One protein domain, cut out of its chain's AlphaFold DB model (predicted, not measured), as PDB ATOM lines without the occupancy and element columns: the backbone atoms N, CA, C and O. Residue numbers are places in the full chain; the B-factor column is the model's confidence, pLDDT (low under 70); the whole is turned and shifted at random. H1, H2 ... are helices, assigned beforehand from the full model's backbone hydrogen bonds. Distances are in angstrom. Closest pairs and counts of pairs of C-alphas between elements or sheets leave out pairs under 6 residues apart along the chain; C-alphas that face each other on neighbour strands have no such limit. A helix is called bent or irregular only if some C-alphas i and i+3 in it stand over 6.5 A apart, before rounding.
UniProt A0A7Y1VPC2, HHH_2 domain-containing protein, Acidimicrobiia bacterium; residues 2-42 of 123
ATOM      1  N   LEU A   2     295.293 119.721 204.689       92.06
ATOM      2  CA  LEU A   2     294.039 119.407 205.389       92.06
ATOM      3  C   LEU A   2     292.817 120.153 204.830       92.06
ATOM      4  O   LEU A   2     291.766 119.545 204.708       92.06
ATOM      5  N   VAL A   3     292.976 121.411 204.396       92.25
ATOM      6  CA  VAL A   3     291.915 122.151 203.678       92.25
ATOM      7  C   VAL A   3     291.461 121.373 202.437       92.25
ATOM      8  O   VAL A   3     290.278 121.112 202.268       92.25
ATOM      9  N   LEU A   4     292.407 120.895 201.622       91.25
ATOM     10  CA  LEU A   4     292.092 120.075 200.448       91.25
ATOM     11  C   LEU A   4     291.373 118.772 200.839       91.25
ATOM     12  O   LEU A   4     290.383 118.406 200.214       91.25
ATOM     13  N   LYS A   5     291.815 118.087 201.905       91.12
ATOM     14  CA  LYS A   5     291.129 116.881 202.408       91.12
ATOM     15  C   LYS A   5     289.690 117.157 202.868       91.12
ATOM     16  O   LYS A   5     288.845 116.271 202.739       91.12
ATOM     17  N   ASP A   6     289.430 118.348 203.404       93.19
ATOM     18  CA  ASP A   6     288.115 118.751 203.904       93.19
ATOM     19  C   ASP A   6     287.118 119.096 202.805       93.19
ATOM     20  O   ASP A   6     285.940 118.811 202.988       93.19
ATOM     21  N   HIS A   7     287.567 119.690 201.700       91.50
ATOM     22  CA  HIS A   7     286.661 120.310 200.729       91.50
ATOM     23  C   HIS A   7     286.633 119.608 199.366       91.50
ATOM     24  O   HIS A   7     285.610 119.649 198.688       91.50
ATOM     25  N   LEU A   8     287.697 118.902 198.966       88.25
ATOM     26  CA  LEU A   8     287.745 118.294 197.634       88.25
ATOM     27  C   LEU A   8     286.875 117.039 197.525       88.25
ATOM     28  O   LEU A   8     286.987 116.163 198.387       88.25
ATOM     29  N   PRO A   9     286.095 116.855 196.446       77.06
ATOM     30  CA  PRO A   9     285.183 115.722 196.278       77.06
ATOM     31  C   PRO A   9     285.896 114.355 196.343       77.06
ATOM     32  O   PRO A   9     286.867 114.083 195.632       77.06
ATOM     33  N   SER A  10     285.400 113.458 197.208       68.88
ATOM     34  CA  SER A  10     286.099 112.214 197.593       68.88
ATOM     35  C   SER A  10     286.249 111.202 196.455       68.88
ATOM     36  O   SER A  10     287.185 110.404 196.460       68.88
ATOM     37  N   LYS A  11     285.337 111.228 195.473       62.62
ATOM     38  CA  LYS A  11     285.311 110.274 194.355       62.62
ATOM     39  C   LYS A  11     286.434 110.508 193.338       62.62
ATOM     40  O   LYS A  11     286.867 109.541 192.720       62.62
ATOM     41  N   LYS A  12     286.922 111.747 193.181       56.03
ATOM     42  CA  LYS A  12     287.951 112.103 192.182       56.03
ATOM     43  C   LYS A  12     289.334 112.355 192.790       56.03
ATOM     44  O   LYS A  12     290.335 111.990 192.181       56.03
ATOM     45  N   TYR A  13     289.413 112.855 194.024       60.47
ATOM     46  CA  TYR A  13     290.686 113.231 194.652       60.47
ATOM     47  C   TYR A  13     291.124 112.301 195.784       60.47
ATOM     48  O   TYR A  13     291.483 112.743 196.874       60.47
ATOM     49  N   ARG A  14     291.190 110.991 195.506       60.03
ATOM     50  CA  ARG A  14     291.875 110.038 196.406       60.03
ATOM     51  C   ARG A  14     293.347 110.404 196.637       60.03
ATOM     52  O   ARG A  14     293.931 109.969 197.623       60.03
ATOM     53  N   ASN A  15     293.945 111.204 195.749       75.94
ATOM     54  CA  ASN A  15     295.349 111.585 195.810       75.94
ATOM     55  C   ASN A  15     295.532 113.111 195.920       75.94
ATOM     56  O   ASN A  15     295.643 113.814 194.920       75.94
ATOM     57  N   ILE A  16     295.624 113.602 197.158       83.75
ATOM     58  CA  ILE A  16     295.901 115.014 197.483       83.75
ATOM     59  C   ILE A  16     297.237 115.501 196.899       83.75
ATOM     60  O   ILE A  16     297.381 116.696 196.653       83.75
ATOM     61  N   LYS A  17     298.210 114.608 196.668       87.06
ATOM     62  CA  LYS A  17     299.500 114.978 196.071       87.06
ATOM     63  C   LYS A  17     299.306 115.504 194.650       87.06
ATOM     64  O   LYS A  17     299.749 116.605 194.371       87.06
ATOM     65  N   LYS A  18     298.530 114.796 193.818       85.56
ATOM     66  CA  LYS A  18     298.230 115.237 192.444       85.56
ATOM     67  C   LYS A  18     297.611 116.633 192.404       85.56
ATOM     68  O   LYS A  18     297.972 117.431 191.555       85.56
ATOM     69  N   VAL A  19     296.720 116.937 193.347       87.38
ATOM     70  CA  VAL A  19     296.080 118.260 193.416       87.38
ATOM     71  C   VAL A  19     297.081 119.350 193.754       87.38
ATOM     72  O   VAL A  19     297.048 120.422 193.165       87.38
ATOM     73  N   LYS A  20     297.989 119.079 194.694       90.00
ATOM     74  CA  LYS A  20     299.067 120.016 195.009       90.00
ATOM     75  C   LYS A  20     299.977 120.245 193.813       90.00
ATOM     76  O   LYS A  20     300.296 121.395 193.556       90.00
ATOM     77  N   ASP A  21     300.342 119.174 193.110       90.62
ATOM     78  CA  ASP A  21     301.198 119.246 191.925       90.62
ATOM     79  C   ASP A  21     300.516 120.074 190.813       90.62
ATOM     80  O   ASP A  21     301.162 120.883 190.155       90.62
ATOM     81  N   GLN A  22     299.193 119.936 190.639       89.44
ATOM     82  CA  GLN A  22     298.418 120.780 189.720       89.44
ATOM     83  C   GLN A  22     298.424 122.249 190.148       89.44
ATOM     84  O   GLN A  22     298.758 123.099 189.333       89.44
ATOM     85  N   ILE A  23     298.115 122.547 191.418       90.62
ATOM     86  CA  ILE A  23     298.126 123.925 191.938       90.62
ATOM     87  C   ILE A  23     299.521 124.556 191.800       90.62
ATOM     88  O   ILE A  23     299.621 125.726 191.453       90.62
ATOM     89  N   SER A  24     300.600 123.808 192.059       93.12
ATOM     90  CA  SER A  24     301.967 124.342 191.988       93.12
ATOM     91  C   SER A  24     302.431 124.686 190.575       93.12
ATOM     92  O   SER A  24     303.397 125.427 190.434       93.12
ATOM     93  N   ASN A  25     301.769 124.142 189.552       94.00
ATOM     94  CA  ASN A  25     302.078 124.426 188.153       94.00
ATOM     95  C   ASN A  25     301.266 125.603 187.592       94.00
ATOM     96  O   ASN A  25     301.482 125.971 186.440       94.00
ATOM     97  N   LEU A  26     300.341 126.173 188.371       95.00
ATOM     98  CA  LEU A  26     299.564 127.336 187.956       95.00
ATOM     99  C   LEU A  26     300.407 128.610 188.030       95.00
ATOM    100  O   LEU A  26     301.201 128.813 188.952       95.00
ATOM    101  N   THR A  27     300.180 129.501 187.074       96.75
ATOM    102  CA  THR A  27     300.678 130.875 187.122       96.75
ATOM    103  C   THR A  27     299.990 131.667 188.237       96.75
ATOM    104  O   THR A  27     298.935 131.292 188.754       96.75
ATOM    105  N   TYR A  28     300.570 132.813 188.607       95.06
ATOM    106  CA  TYR A  28     299.945 133.720 189.572       95.06
ATOM    107  C   TYR A  28     298.556 134.185 189.105       95.06
ATOM    108  O   TYR A  28     297.638 134.264 189.915       95.06
ATOM    109  N   GLU A  29     298.377 134.460 187.812       96.31
ATOM    110  CA  GLU A  29     297.092 134.895 187.253       96.31
ATOM    111  C   GLU A  29     296.027 133.791 187.342       96.31
ATOM    112  O   GLU A  29     294.924 134.028 187.838       96.31
ATOM    113  N   GLU A  30     296.377 132.558 186.968       95.19
ATOM    114  CA  GLU A  30     295.498 131.389 187.092       95.19
ATOM    115  C   GLU A  30     295.118 131.111 188.552       95.19
ATOM    116  O   GLU A  30     293.954 130.846 188.851       95.19
ATOM    117  N   LEU A  31     296.075 131.234 189.479       93.19
ATOM    118  CA  LEU A  31     295.846 131.061 190.915       93.19
ATOM    119  C   LEU A  31     294.919 132.140 191.501       93.19
ATOM    120  O   LEU A  31     294.214 131.876 192.471       93.19
ATOM    121  N   ASN A  32     294.898 133.345 190.928       93.75
ATOM    122  CA  ASN A  32     294.005 134.426 191.358       93.75
ATOM    123  C   ASN A  32     292.672 134.452 190.589       93.75
ATOM    124  O   ASN A  32     291.796 135.259 190.905       93.75
ATOM    125  N   THR A  33     292.477 133.549 189.627       95.88
ATOM    126  CA  THR A  33     291.232 133.432 188.862       95.88
ATOM    127  C   THR A  33     290.337 132.352 189.472       95.88
ATOM    128  O   THR A  33     290.561 131.156 189.295       95.88
ATOM    129  N   ILE A  34     289.283 132.762 190.188       92.56
ATOM    130  CA  ILE A  34     288.424 131.847 190.966       92.56
ATOM    131  C   ILE A  34     287.780 130.763 190.087       92.56
ATOM    132  O   ILE A  34     287.751 129.603 190.490       92.56
ATOM    133  N   SER A  35     287.305 131.103 188.885       93.75
ATOM    134  CA  SER A  35     286.730 130.128 187.942       93.75
ATOM    135  C   SER A  35     287.750 129.094 187.477       93.75
ATOM    136  O   SER A  35     287.454 127.901 187.449       93.75
ATOM    137  N   HIS A  36     288.981 129.525 187.199       93.56
ATOM    138  CA  HIS A  36     290.065 128.620 186.842       93.56
ATOM    139  C   HIS A  36     290.374 127.651 187.992       93.56
ATOM    140  O   HIS A  36     290.421 126.437 187.789       93.56
ATOM    141  N   LEU A  37     290.500 128.164 189.222       90.31
ATOM    142  CA  LEU A  37     290.687 127.322 190.404       90.31
ATOM    143  C   LEU A  37     289.521 126.364 190.644       90.31
ATOM    144  O   LEU A  37     289.758 125.192 190.937       90.31
ATOM    145  N   GLY A  38     288.280 126.831 190.503       90.69
ATOM    146  CA  GLY A  38     287.091 125.987 190.595       90.69
ATOM    147  C   GLY A  38     287.171 124.813 189.629       90.69
ATOM    148  O   GLY A  38     287.012 123.666 190.045       90.69
ATOM    149  N   SER A  39     287.526 125.075 188.371       89.81
ATOM    150  CA  SER A  39     287.650 124.033 187.352       89.81
ATOM    151  C   SER A  39     288.766 123.028 187.659       89.81
ATOM    152  O   SER A  39     288.528 121.813 187.682       89.81
ATOM    153  N   VAL A  40     289.968 123.519 187.993       89.00
ATOM    154  CA  VAL A  40     291.141 122.691 188.345       89.00
ATOM    155  C   VAL A  40     290.865 121.802 189.561       89.00
ATOM    156  O   VAL A  40     291.320 120.656 189.610       89.00
ATOM    157  N   LEU A  41     290.112 122.316 190.538       88.00
ATOM    158  CA  LEU A  41     289.751 121.613 191.770       88.00
ATOM    159  C   LEU A  41     288.429 120.841 191.673       88.00
ATOM    160  O   LEU A  41     288.034 120.202 192.652       88.00
ATOM    161  N   HIS A  42     287.759 120.876 190.518       87.62
ATOM    162  CA  HIS A  42     286.419 120.323 190.306       87.62
ATOM    163  C   HIS A  42     285.424 120.760 191.395       87.62
ATOM    164  O   HIS A  42     284.685 119.940 191.945       87.62
TER     165      HIS A  42
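What this domain is: This is residues 2 to 42 of the 123 residues of the protein "HHH_2 domain-containing protein" of Acidimicrobiia bacterium (UniProt A0A7Y1VPC2). Four short helices follow one another round an open frame with few contacts between them: H2 makes one long side, H3 makes the turn at one end, and H4 folds back along the other side, running opposite ways to H2. H1 lies at the other end of the frame, near the first residues of H2 and crosswise to that helix, and a loop of residues 8 to 15 joins the two. The printed part has 41 residues with four named helices in the order H1, H2, H3, H4 and no named strand, and its class is all helix. It is compact, with a radius of gyration of the C-alphas of 10.1 A, and its outline is elongated, spanning 27 by 17 by 16 A.

Where its parts are: H1 runs from Leu 2 to His 7, with C-alpha 2 at (294.039, 119.407, 205.389), and measures 8.8 A from first to last C-alpha. H2, the longest helix, holds residues 16 to 24, begins with C-alpha 16 at (295.901, 115.014, 197.483) and measures 12.4 A. H3, residues 28 to 32, is 6.2 A long. H4, residues 34 to 40, is 9.9 A long and ends with C-alpha 40 at (291.141, 122.691, 188.345). None of these helices is bent or irregular.

How they stand to each other: H1 and H2 are close but not clearly touching, and their closest C-alphas, those of Leu 4 and Ile 16, are 7.0 A apart. Their lines are about perpendicular, at 85 degrees. H2 and H3 are close but not clearly touching, with the C-alphas of Ile 23 and Leu 31 closest at 7.6 A. H3 and H4 touch only at the corner, by their link, and only just, with 3 pairs of C-alphas within 8 A; the closest are those of Glu 30 and His 36, 6.1 A apart. H2 and H4 are close but not clearly touching, with the C-alphas of Gln 22 and Val 40 closest at 7.6 A. They run opposite ways at a steep tilt of 48 degrees. H1 is apart from H3 and from H4. In H1, H2, H3 and H4, every O i to N i+4 pair is within hydrogen-bond range.

The domain as a whole: The two C-alphas farthest apart, those of Lys 11 and Glu 29, are 28.2 A from each other, and the first and last printed C-alphas, of Leu 2 and His 42, are 16.9 A apart. The printed part has no cut. The link from H1 to H2 is short, with 8 residues, and the links from H2 to H3 and from H3 to H4 are tight; no link is long. The mean pLDDT of the printed part is 87.0, and residues 10 to 14, in the link from H1 to H2, are under 70.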